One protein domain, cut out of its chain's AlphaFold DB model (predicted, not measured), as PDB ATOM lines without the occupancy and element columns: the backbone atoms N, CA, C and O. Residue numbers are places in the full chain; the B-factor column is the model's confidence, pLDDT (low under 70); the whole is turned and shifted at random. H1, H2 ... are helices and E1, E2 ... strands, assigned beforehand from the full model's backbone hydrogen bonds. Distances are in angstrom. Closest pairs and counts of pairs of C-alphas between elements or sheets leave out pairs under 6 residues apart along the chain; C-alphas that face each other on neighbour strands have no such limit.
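This is residues 3 to 84 of the 141 residues of an uncharacterized protein of Actinobacteria bacterium (UniProt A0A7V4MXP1). A small sheet of three strands has two helices, H1 and H3, over one face and its other face bare; H1 runs slantwise over the edge strand E2, while H3 stands up from the sheet over the other edge strand, E3. The longest helix, H2, lies beyond these two, away from the sheet, and the link of residues 52 to 61 runs back from it to H3. The printed part has 82 residues with three named helices and three named strands, in the order E1 E2 H1 H2 H3 E3; the sheet order is E2 E1 E3, antiparallel throughout, and the class is mixed, helices and strands. The whole is compact and rounded, with a radius of gyration of the C-alphas of 11.7 A and spans of 32 by 26 by 24 A.

E1, residues 3 to 6, is the inner strand. E2, residues 11 to 14, is its antiparallel neighbour at 151 degrees and forms a hairpin with it; N 4 and O 12 are within hydrogen-bond range at 2.8 A. E3, residues 79 to 83, is the other antiparallel neighbour of E1, at 168 degrees, with N 80 and O 5 at 2.7 A. H1, residues 17 to 27, and H3, residues 62 to 75, are on the same face of the sheet, which gives two layers, helices on one face of a sheet. H1 lies over E2 at a height over the sheet of 8.3 A, slantwise to the strands at 42 degrees to E2 on the local plane; the closest C-alphas, of Phe 12 and Phe 20, are 6.1 A apart. H3 lies over E3 and stands up from the sheet, rising 62 degrees; the closest C-alphas, of Asp 74 and Lys 80, are 5.0 A apart. H1 and H3 touch, about perpendicular at 79 degrees, closest at the C-alphas of Ala 17 and Ala 67, 5.0 A. H2, residues 36 to 51, is not on the sheet. Its residues 36 to 40 alone touch H1, closest at the C-alphas of Lys 25 and Tyr 39, 6.4 A; the tilt of 71 degrees is only just about perpendicular. H2 and H3 only just touch, with 3 pairs of C-alphas within 8 A, made by residues 37 to 40 of H2 alone; the closest C-alphas, of Leu 37 and Leu 62, are 7.2 A apart, and the helices run the same way at a shallow tilt of 26 degrees. The helix packing is mostly crossed, but only just: 1 of these 3 pairs is at a shallow tilt. In H1, H2 and H3 every O i to N i+4 pair is within hydrogen-bond range.

E1 begins at C-alpha 3 (-37.820, -37.084, 208.531) and is 9.9 A long; E2 is 10.3 A. H1 measures 15.5 A and H3 19.8 A. H2, 21.6 A, begins at C-alpha 36 (-39.146, -18.606, 210.109). E3, 13.2 A, ends at C-alpha 83 (-33.885, -40.217, 212.241).

The C-alphas farthest apart, of Glu 49 and Leu 84, are 33.1 A apart. The printed part has no cut and no long link. Its mean pLDDT is 90.3, and residue 31 alone is under 70.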
ATOM      1  N   ARG A   3     -36.476 -37.143 209.098       89.88
ATOM      2  CA  ARG A   3     -37.820 -37.084 208.531       89.88
ATOM      3  C   ARG A   3     -38.804 -36.644 209.600       89.88
ATOM      4  O   ARG A   3     -38.804 -37.190 210.701       89.88
ATOM      5  N   LEU A   4     -39.648 -35.683 209.270       94.12
ATOM      6  CA  LEU A   4     -40.766 -35.234 210.082       94.12
ATOM      7  C   LEU A   4     -42.054 -35.606 209.353       94.12
ATOM      8  O   LEU A   4     -42.231 -35.230 208.200       94.12
ATOM      9  N   THR A   5     -42.934 -36.361 210.003       94.62
ATOM     10  CA  THR A   5     -44.265 -36.681 209.463       94.62
ATOM     11  C   THR A   5     -45.316 -36.001 210.326       94.62
ATOM     12  O   THR A   5     -45.390 -36.297 211.516       94.62
ATOM     13  N   LEU A   6     -46.088 -35.075 209.768       93.25
ATOM     14  CA  LEU A   6     -47.179 -34.403 210.469       93.25
ATOM     15  C   LEU A   6     -48.378 -35.343 210.641       93.25
ATOM     16  O   LEU A   6     -48.507 -36.360 209.957       93.25
ATOM     17  N   ARG A   7     -49.270 -35.010 211.579       91.12
ATOM     18  CA  ARG A   7     -50.469 -35.811 211.882       91.12
ATOM     19  C   ARG A   7     -51.421 -35.956 210.688       91.12
ATOM     20  O   ARG A   7     -52.099 -36.973 210.582       91.12
ATOM     21  N   ASP A   8     -51.468 -34.962 209.810       87.94
ATOM     22  CA  ASP A   8     -52.258 -34.974 208.571       87.94
ATOM     23  C   ASP A   8     -51.624 -35.813 207.445       87.94
ATOM     24  O   ASP A   8     -52.246 -36.022 206.404       87.94
ATOM     25  N   GLY A   9     -50.420 -36.346 207.671       89.50
ATOM     26  CA  GLY A   9     -49.689 -37.177 206.725       89.50
ATOM     27  C   GLY A   9     -48.677 -36.421 205.866       89.50
ATOM     28  O   GLY A   9     -47.979 -37.077 205.091       89.50
ATOM     29  N   GLU A  10     -48.542 -35.096 205.997       92.31
ATOM     30  CA  GLU A  10     -47.470 -34.366 205.311       92.31
ATOM     31  C   GLU A  10     -46.088 -34.822 205.793       92.31
ATOM     32  O   GLU A  10     -45.861 -35.080 206.978       92.31
ATOM     33  N   VAL A  11     -45.138 -34.920 204.862       93.00
ATOM     34  CA  VAL A  11     -43.789 -35.429 205.127       93.00
ATOM     35  C   VAL A  11     -42.752 -34.403 204.706       93.00
ATOM     36  O   VAL A  11     -42.755 -33.929 203.573       93.00
ATOM     37  N   PHE A  12     -41.811 -34.134 205.607       92.75
ATOM     38  CA  PHE A  12     -40.668 -33.260 205.376       92.75
ATOM     39  C   PHE A  12     -39.372 -34.011 205.671       92.75
ATOM     40  O   PHE A  12     -39.257 -34.685 206.695       92.75
ATOM     41  N   GLU A  13     -38.376 -33.873 204.802       90.50
ATOM     42  CA  GLU A  13     -37.033 -34.430 204.986       90.50
ATOM     43  C   GLU A  13     -36.000 -33.301 205.023       90.50
ATOM     44  O   GLU A  13     -36.149 -32.284 204.348       90.50
ATOM     45  N   GLY A  14     -34.970 -33.451 205.854       88.94
ATOM     46  CA  GLY A  14     -33.959 -32.414 206.060       88.94
ATOM     47  C   GLY A  14     -32.816 -32.874 206.956       88.94
ATOM     48  O   GLY A  14     -32.861 -33.957 207.543       88.94
ATOM     49  N   GLU A  15     -31.760 -32.071 207.067       87.75
ATOM     50  CA  GLU A  15     -30.627 -32.383 207.948       87.75
ATOM     51  C   GLU A  15     -30.815 -31.795 209.346       87.75
ATOM     52  O   GLU A  15     -30.355 -32.366 210.340       87.75
ATOM     53  N   THR A  16     -31.531 -30.675 209.428       90.44
ATOM     54  CA  THR A  16     -31.714 -29.891 210.647       90.44
ATOM     55  C   THR A  16     -33.181 -29.564 210.906       90.44
ATOM     56  O   THR A  16     -34.032 -29.607 210.019       90.44
ATOM     57  N   ALA A  17     -33.489 -29.175 212.147       92.00
ATOM     58  CA  ALA A  17     -34.820 -28.683 212.487       92.00
ATOM     59  C   ALA A  17     -35.185 -27.408 211.709       92.00
ATOM     60  O   ALA A  17     -36.347 -27.208 211.374       92.00
ATOM     61  N   LEU A  18     -34.199 -26.563 211.389       94.19
ATOM     62  CA  LEU A  18     -34.417 -25.369 210.579       94.19
ATOM     63  C   LEU A  18     -34.891 -25.725 209.162       94.19
ATOM     64  O   LEU A  18     -35.775 -25.046 208.640       94.19
ATOM     65  N   ASP A  19     -34.352 -26.788 208.562       93.38
ATOM     66  CA  ASP A  19     -34.774 -27.248 207.231       93.38
ATOM     67  C   ASP A  19     -36.251 -27.638 207.227       93.38
ATOM     68  O   ASP A  19     -36.998 -27.215 206.344       93.38
ATOM     69  N   PHE A  20     -36.703 -28.347 208.268       93.38
ATOM     70  CA  PHE A  20     -38.116 -28.686 208.428       93.38
ATOM     71  C   PHE A  20     -38.996 -27.452 208.529       93.38
ATOM     72  O   PHE A  20     -39.952 -27.325 207.773       93.38
ATOM     73  N   VAL A  21     -38.673 -26.517 209.424       93.19
ATOM     74  CA  VAL A  21     -39.525 -25.339 209.630       93.19
ATOM     75  C   VAL A  21     -39.553 -24.456 208.375       93.19
ATOM     76  O   VAL A  21     -40.597 -23.899 208.037       93.19
ATOM     77  N   ARG A  22     -38.445 -24.368 207.625       93.25
ATOM     78  CA  ARG A  22     -38.414 -23.700 206.313       93.25
ATOM     79  C   ARG A  22     -39.315 -24.387 205.293       93.25
ATOM     80  O   ARG A  22     -40.056 -23.694 204.598       93.25
ATOM     81  N   ALA A  23     -39.263 -25.714 205.212       92.25
ATOM     82  CA  ALA A  23     -40.095 -26.482 204.296       92.25
ATOM     83  C   ALA A  23     -41.587 -26.362 204.655       92.25
ATOM     84  O   ALA A  23     -42.394 -26.051 203.783       92.25
ATOM     85  N   MET A  24     -41.933 -26.477 205.941       92.06
ATOM     86  CA  MET A  24     -43.297 -26.274 206.446       92.06
ATOM     87  C   MET A  24     -43.808 -24.865 206.131       92.06
ATOM     88  O   MET A  24     -44.906 -24.708 205.607       92.06
ATOM     89  N   LYS A  25     -42.992 -23.823 206.362       91.00
ATOM     90  CA  LYS A  25     -43.335 -22.448 205.969       91.00
ATOM     91  C   LYS A  25     -43.606 -22.347 204.466       91.00
ATOM     92  O   LYS A  25     -44.561 -21.683 204.074       91.00
ATOM     93  N   GLY A  26     -42.757 -22.959 203.639       86.62
ATOM     94  CA  GLY A  26     -42.892 -22.947 202.180       86.62
ATOM     95  C   GLY A  26     -44.140 -23.670 201.667       86.62
ATOM     96  O   GLY A  26     -44.688 -23.261 200.650       86.62
ATOM     97  N   ALA A  27     -44.593 -24.704 202.377       85.75
ATOM     98  CA  ALA A  27     -45.833 -25.424 202.086       85.75
ATOM     99  C   ALA A  27     -47.081 -24.725 202.659       85.75
ATOM    100  O   ALA A  27     -48.189 -24.923 202.165       85.75
ATOM    101  N   SER A  28     -46.915 -23.892 203.691       82.12
ATOM    102  CA  SER A  28     -48.032 -23.220 204.352       82.12
ATOM    103  C   SER A  28     -48.696 -22.159 203.470       82.12
ATOM    104  O   SER A  28     -48.043 -21.417 202.738       82.12
ATOM    105  N   MET A  29     -50.010 -22.004 203.635       76.56
ATOM    106  CA  MET A  29     -50.803 -20.960 202.970       76.56
ATOM    107  C   MET A  29     -50.626 -19.565 203.605       76.56
ATOM    108  O   MET A  29     -51.325 -18.623 203.233       76.56
ATOM    109  N   PHE A  30     -49.722 -19.404 204.579       75.56
ATOM    110  CA  PHE A  30     -49.503 -18.132 205.264       75.56
ATOM    111  C   PHE A  30     -48.637 -17.187 204.413       75.56
ATOM    112  O   PHE A  30     -47.421 -17.091 204.593       75.56
ATOM    113  N   SER A  31     -49.272 -16.456 203.494       67.44
ATOM    114  CA  SER A  31     -48.606 -15.502 202.591       67.44
ATOM    115  C   SER A  31     -47.873 -14.369 203.314       67.44
ATOM    116  O   SER A  31     -46.861 -13.871 202.823       67.44
ATOM    117  N   ASP A  32     -48.353 -13.983 204.496       76.00
ATOM    118  CA  ASP A  32     -47.913 -12.760 205.185       76.00
ATOM    119  C   ASP A  32     -46.739 -13.008 206.148       76.00
ATOM    120  O   ASP A  32     -46.225 -12.100 206.816       76.00
ATOM    121  N   VAL A  33     -46.275 -14.255 206.217       81.19
ATOM    122  CA  VAL A  33     -45.219 -14.671 207.131       81.19
ATOM    123  C   VAL A  33     -43.847 -14.416 206.508       81.19
ATOM    124  O   VAL A  33     -43.354 -15.154 205.649       81.19
ATOM    125  N   LYS A  34     -43.219 -13.340 206.987       79.75
ATOM    126  CA  LYS A  34     -41.928 -12.821 206.506       79.75
ATOM    127  C   LYS A  34     -40.752 -13.772 206.733       79.75
ATOM    128  O   LYS A  34     -39.926 -13.938 205.841       79.75
ATOM    129  N   ASP A  35     -40.680 -14.411 207.897       89.12
ATOM    130  CA  ASP A  35     -39.537 -15.235 208.298       89.12
ATOM    131  C   ASP A  35     -39.951 -16.480 209.102       89.12
ATOM    132  O   ASP A  35     -41.128 -16.718 209.371       89.12
ATOM    133  N   VAL A  36     -38.963 -17.316 209.426       91.44
ATOM    134  CA  VAL A  36     -39.146 -18.606 210.109       91.44
ATOM    135  C   VAL A  36     -39.636 -18.440 211.553       91.44
ATOM    136  O   VAL A  36     -40.443 -19.245 212.007       91.44
ATOM    137  N   LEU A  37     -39.191 -17.416 212.284       90.81
ATOM    138  CA  LEU A  37     -39.626 -17.216 213.671       90.81
ATOM    139  C   LEU A  37     -41.062 -16.708 213.721       90.81
ATOM    140  O   LEU A  37     -41.845 -17.165 214.550       90.81
ATOM    141  N   HIS A  38     -41.422 -15.819 212.796       90.75
ATOM    142  CA  HIS A  38     -42.800 -15.383 212.633       90.75
ATOM    143  C   HIS A  38     -43.711 -16.560 212.254       90.75
ATOM    144  O   HIS A  38     -44.802 -16.678 212.801       90.75
ATOM    145  N   TYR A  39     -43.246 -17.475 211.394       92.81
ATOM    146  CA  TYR A  39     -43.981 -18.706 211.082       92.81
ATOM    147  C   TYR A  39     -44.260 -19.536 212.336       92.81
ATOM    148  O   TYR A  39     -45.404 -19.909 212.584       92.81
ATOM    149  N   VAL A  40     -43.229 -19.785 213.149       93.12
ATOM    150  CA  VAL A  40     -43.366 -20.544 214.397       93.12
ATOM    151  C   VAL A  40     -44.374 -19.877 215.334       93.12
ATOM    152  O   VAL A  40     -45.259 -20.565 215.832       93.12
ATOM    153  N   ALA A  41     -44.291 -18.557 215.521       92.00
ATOM    154  CA  ALA A  41     -45.230 -17.817 216.366       92.00
ATOM    155  C   ALA A  41     -46.682 -17.950 215.875       92.00
ATOM    156  O   ALA A  41     -47.563 -18.282 216.661       92.00
ATOM    157  N   VAL A  42     -46.922 -17.803 214.565       92.31
ATOM    158  CA  VAL A  42     -48.257 -17.988 213.971       92.31
ATOM    159  C   VAL A  42     -48.786 -19.401 214.218       92.31
ATOM    160  O   VAL A  42     -49.953 -19.563 214.566       92.31
ATOM    161  N   VAL A  43     -47.949 -20.432 214.076       91.44
ATOM    162  CA  VAL A  43     -48.363 -21.816 214.359       91.44
ATOM    163  C   VAL A  43     -48.676 -22.015 215.845       91.44
ATOM    164  O   VAL A  43     -49.668 -22.671 216.160       91.44
ATOM    165  N   GLN A  44     -47.882 -21.441 216.757       92.69
ATOM    166  CA  GLN A  44     -48.164 -21.495 218.197       92.69
ATOM    167  C   GLN A  44     -49.521 -20.872 218.530       92.69
ATOM    168  O   GLN A  44     -50.325 -21.500 219.221       92.69
ATOM    169  N   ASP A  45     -49.783 -19.669 218.017       92.31
ATOM    170  CA  ASP A  45     -51.036 -18.957 218.262       92.31
ATOM    171  C   ASP A  45     -52.222 -19.733 217.682       92.31
ATOM    172  O   ASP A  45     -53.223 -19.940 218.364       92.31
ATOM    173  N   ARG A  46     -52.088 -20.269 216.462       90.38
ATOM    174  CA  ARG A  46     -53.140 -21.074 215.825       90.38
ATOM    175  C   ARG A  46     -53.444 -22.369 216.568       90.38
ATOM    176  O   ARG A  46     -54.617 -22.681 216.747       90.38
ATOM    177  N   LEU A  47     -52.432 -23.107 217.015       90.94
ATOM    178  CA  LEU A  47     -52.642 -24.332 217.796       90.94
ATOM    179  C   LEU A  47     -53.341 -24.039 219.125       90.94
ATOM    180  O   LEU A  47     -54.227 -24.791 219.537       90.94
ATOM    181  N   LYS A  48     -53.007 -22.913 219.760       92.50
ATOM    182  CA  LYS A  48     -53.675 -22.465 220.982       92.50
ATOM    183  C   LYS A  48     -55.123 -22.050 220.726       92.50
ATOM    184  O   LYS A  48     -56.005 -22.457 221.475       92.50
ATOM    185  N   GLU A  49     -55.377 -21.261 219.686       92.94
ATOM    186  CA  GLU A  49     -56.714 -20.763 219.344       92.94
ATOM    187  C   GLU A  49     -57.668 -21.872 218.888       92.94
ATOM    188  O   GLU A  49     -58.839 -21.869 219.264       92.94
ATOM    189  N   VAL A  50     -57.181 -22.794 218.055       89.69
ATOM    190  CA  VAL A  50     -58.023 -23.774 217.353       89.69
ATOM    191  C   VAL A  50     -58.107 -25.096 218.108       89.69
ATOM    192  O   VAL A  50     -59.191 -25.661 218.229       89.69
ATOM    193  N   GLU A  51     -56.981 -25.594 218.625       88.38
ATOM    194  CA  GLU A  51     -56.902 -26.903 219.289       88.38
ATOM    195  C   GLU A  51     -56.762 -26.795 220.816       88.38
ATOM    196  O   GLU A  51     -56.822 -27.809 221.511       88.38
ATOM    197  N   GLY A  52     -56.582 -25.587 221.365       91.88
ATOM    198  CA  GLY A  52     -56.325 -25.395 222.796       91.88
ATOM    199  C   GLY A  52     -54.958 -25.920 223.246       91.88
ATOM    200  O   GLY A  52     -54.749 -26.143 224.438       91.88
ATOM    201  N   VAL A  53     -54.033 -26.148 222.308       92.81
ATOM    202  CA  VAL A  53     -52.713 -26.729 222.577       92.81
ATOM    203  C   VAL A  53     -51.672 -25.622 222.699       92.81
ATOM    204  O   VAL A  53     -51.427 -24.875 221.756       92.81
ATOM    205  N   GLU A  54     -51.009 -25.541 223.853       93.06
ATOM    206  CA  GLU A  54     -49.903 -24.606 224.067       93.06
ATOM    207  C   GLU A  54     -48.550 -25.277 223.801       93.06
ATOM    208  O   GLU A  54     -48.205 -26.282 224.423       93.06
ATOM    209  N   LEU A  55     -47.761 -24.697 222.892       92.44
ATOM    210  CA  LEU A  55     -46.393 -25.141 222.619       92.44
ATOM    211  C   LEU A  55     -45.401 -24.435 223.551       92.44
ATOM    212  O   LEU A  55     -45.241 -23.212 223.477       92.44
ATOM    213  N   ALA A  56     -44.675 -25.202 224.366       92.94
ATOM    214  CA  ALA A  56     -43.618 -24.677 225.223       92.94
ATOM    215  C   ALA A  56     -42.276 -24.648 224.473       92.94
ATOM    216  O   ALA A  56     -41.584 -25.659 224.352       92.94
ATOM    217  N   LEU A  57     -41.890 -23.477 223.958       93.00
ATOM    218  CA  LEU A  57     -40.651 -23.323 223.189       93.00
ATOM    219  C   LEU A  57     -39.521 -22.706 224.013       93.00
ATOM    220  O   LEU A  57     -39.673 -21.623 224.577       93.00
ATOM    221  N   ALA A  58     -38.355 -23.344 223.979       91.44
ATOM    222  CA  ALA A  58     -37.107 -22.861 224.560       91.44
ATOM    223  C   ALA A  58     -36.098 -22.440 223.473       91.44
ATOM    224  O   ALA A  58     -36.292 -22.709 222.287       91.44
ATOM    225  N   GLY A  59     -35.003 -21.800 223.895       88.69
ATOM    226  CA  GLY A  59     -33.902 -21.389 223.021       88.69
ATOM    227  C   GLY A  59     -34.005 -19.941 222.532       88.69
ATOM    228  O   GLY A  59     -35.065 -19.469 222.122       88.69
ATOM    229  N   GLU A  60     -32.878 -19.230 222.581       86.12
ATOM    230  CA  GLU A  60     -32.782 -17.827 222.147       86.12
ATOM    231  C   GLU A  60     -32.400 -17.700 220.670       86.12
ATOM    232  O   GLU A  60     -32.831 -16.771 219.987       86.12
ATOM    233  N   LYS A  61     -31.605 -18.644 220.157       90.69
ATOM    234  CA  LYS A  61     -31.155 -18.657 218.763       90.69
ATOM    235  C   LYS A  61     -32.186 -19.327 217.863       90.69
ATOM    236  O   LYS A  61     -32.941 -20.192 218.301       90.69
ATOM    237  N   LEU A  62     -32.157 -18.963 216.580       90.88
ATOM    238  CA  LEU A  62     -33.044 -19.513 215.552       90.88
ATOM    239  C   LEU A  62     -33.041 -21.050 215.543       90.88
ATOM    240  O   LEU A  62     -34.105 -21.661 215.600       90.88
ATOM    241  N   ASP A  63     -31.856 -21.658 215.513       90.81
ATOM    242  CA  ASP A  63     -31.712 -23.114 215.422       90.81
ATOM    243  C   ASP A  63     -32.242 -23.818 216.673       90.81
ATOM    244  O   ASP A  63     -32.983 -24.795 216.567       90.81
ATOM    245  N   ASP A  64     -31.928 -23.280 217.856       91.56
ATOM    246  CA  ASP A  64     -32.402 -23.812 219.135       91.56
ATOM    247  C   ASP A  64     -33.928 -23.725 219.229       91.56
ATOM    248  O   ASP A  64     -34.586 -24.682 219.644       91.56
ATOM    249  N   ARG A  65     -34.503 -22.605 218.774       94.19
ATOM    250  CA  ARG A  65     -35.953 -22.396 218.749       94.19
ATOM    251  C   ARG A  65     -36.643 -23.356 217.780       94.19
ATOM    252  O   ARG A  65     -37.647 -23.960 218.150       94.19
ATOM    253  N   CYS A  66     -36.095 -23.553 216.579       94.69
ATOM    254  CA  CYS A  66     -36.624 -24.520 215.608       94.69
ATOM    255  C   CYS A  66     -36.521 -25.955 216.137       94.69
ATOM    256  O   CYS A  66     -37.464 -26.735 216.011       94.69
ATOM    257  N   ALA A  67     -35.403 -26.304 216.778       94.19
ATOM    258  CA  ALA A  67     -35.222 -27.610 217.400       94.19
ATOM    259  C   ALA A  67     -36.217 -27.840 218.544       94.19
ATOM    260  O   ALA A  67     -36.791 -28.925 218.640       94.19
ATOM    261  N   SER A  68     -36.452 -26.829 219.387       95.56
ATOM    262  CA  SER A  68     -37.473 -26.892 220.435       95.56
ATOM    263  C   SER A  68     -38.868 -27.065 219.842       95.56
ATOM    264  O   SER A  68     -39.631 -27.876 220.349       95.56
ATOM    265  N   PHE A  69     -39.187 -26.352 218.762       95.81
ATOM    266  CA  PHE A  69     -40.480 -26.438 218.087       95.81
ATOM    267  C   PHE A  69     -40.753 -27.832 217.524       95.81
ATOM    268  O   PHE A  69     -41.759 -28.442 217.871       95.81
ATOM    269  N   VAL A  70     -39.830 -28.386 216.735       95.00
ATOM    270  CA  VAL A  70     -39.995 -29.728 216.153       95.00
ATOM    271  C   VAL A  70     -40.105 -30.803 217.241       95.00
ATOM    272  O   VAL A  70     -40.930 -31.708 217.126       95.00
ATOM    273  N   ARG A  71     -39.317 -30.695 218.320       94.31
ATOM    274  CA  ARG A  71     -39.421 -31.613 219.467       94.31
ATOM    275  C   ARG A  71     -40.758 -31.501 220.182       94.31
ATOM    276  O   ARG A  71     -41.280 -32.514 220.626       94.31
ATOM    277  N   GLU A  72     -41.294 -30.294 220.310       95.88
ATOM    278  CA  GLU A  72     -42.569 -30.076 220.981       95.88
ATOM    279  C   GLU A  72     -43.736 -30.637 220.161       95.88
ATOM    280  O   GLU A  72     -44.621 -31.286 220.719       95.88
ATOM    281  N   LEU A  73     -43.694 -30.489 218.831       94.75
ATOM    282  CA  LEU A  73     -44.650 -31.137 217.929       94.75
ATOM    283  C   LEU A  73     -44.608 -32.666 218.053       94.75
ATOM    284  O   LEU A  73     -45.661 -33.301 218.120       94.75
ATOM    285  N   ASP A  74     -43.411 -33.254 218.113       94.56
ATOM    286  CA  ASP A  74     -43.222 -34.697 218.316       94.56
ATOM    287  C   ASP A  74     -43.747 -35.152 219.688       94.56
ATOM    288  O   ASP A  74     -44.550 -36.081 219.788       94.56
ATOM    289  N   ARG A  75     -43.393 -34.422 220.754       94.25
ATOM    290  CA  ARG A  75     -43.824 -34.699 222.135       94.25
ATOM    291  C   ARG A  75     -45.346 -34.685 222.293       94.25
ATOM    292  O   ARG A  75     -45.885 -35.466 223.074       94.25
ATOM    293  N   LEU A  76     -46.027 -33.784 221.589       94.06
ATOM    294  CA  LEU A  76     -47.484 -33.634 221.621       94.06
ATOM    295  C   LEU A  76     -48.206 -34.528 220.598       94.06
ATOM    296  O   LEU A  76     -49.433 -34.472 220.488       94.06
ATOM    297  N   GLY A  77     -47.470 -35.344 219.835       92.06
ATOM    298  CA  GLY A  77     -48.030 -36.207 218.794       92.06
ATOM    299  C   GLY A  77     -48.693 -35.429 217.652       92.06
ATOM    300  O   GLY A  77     -49.635 -35.920 217.027       92.06
ATOM    301  N   LEU A  78     -48.278 -34.180 217.428       93.44
ATOM    302  CA  LEU A  78     -48.665 -33.360 216.271       93.44
ATOM    303  C   LEU A  78     -47.797 -33.689 215.053       93.44
ATOM    304  O   LEU A  78     -48.223 -33.526 213.912       93.44
ATOM    305  N   ALA A  79     -46.593 -34.190 215.307       95.12
ATOM    306  CA  ALA A  79     -45.712 -34.757 214.310       95.12
ATOM    307  C   ALA A  79     -45.031 -36.011 214.867       95.12
ATOM    308  O   ALA A  79     -45.137 -36.318 216.051       95.12
ATOM    309  N   LYS A  80     -44.325 -36.725 213.999       93.56
ATOM    310  CA  LYS A  80     -43.415 -37.809 214.346       93.56
ATOM    311  C   LYS A  80     -42.048 -37.495 213.765       93.56
ATOM    312  O   LYS A  80     -41.897 -37.445 212.539       93.56
ATOM    313  N   LEU A  81     -41.060 -37.291 214.629       91.31
ATOM    314  CA  LEU A  81     -39.674 -37.074 214.228       91.31
ATOM    315  C   LEU A  81     -38.934 -38.413 214.154       91.31
ATOM    316  O   LEU A  81     -38.777 -39.125 215.142       91.31
ATOM    317  N   GLN A  82     -38.423 -38.740 212.975       86.81
ATOM    318  CA  GLN A  82     -37.648 -39.947 212.716       86.81
ATOM    319  C   GLN A  82     -36.240 -39.578 212.258       86.81
ATOM    320  O   GLN A  82     -36.039 -38.713 211.403       86.81
ATOM    321  N   ARG A  83     -35.233 -40.255 212.814       80.88
ATOM    322  CA  ARG A  83     -33.885 -40.217 212.241       80.88
ATOM    323  C   ARG A  83     -33.850 -41.207 211.089       80.88
ATOM    324  O   ARG A  83     -34.029 -42.398 211.315       80.88
ATOM    325  N   LEU A  84     -33.598 -40.710 209.886       72.75
ATOM    326  CA  LEU A  84     -33.254 -41.544 208.747       72.75
ATOM    327  C   LEU A  84     -31.737 -41.683 208.751       72.75
ATOM    328  O   LEU A  84     -31.004 -40.713 208.504       72.75
TER     329      LEU A  84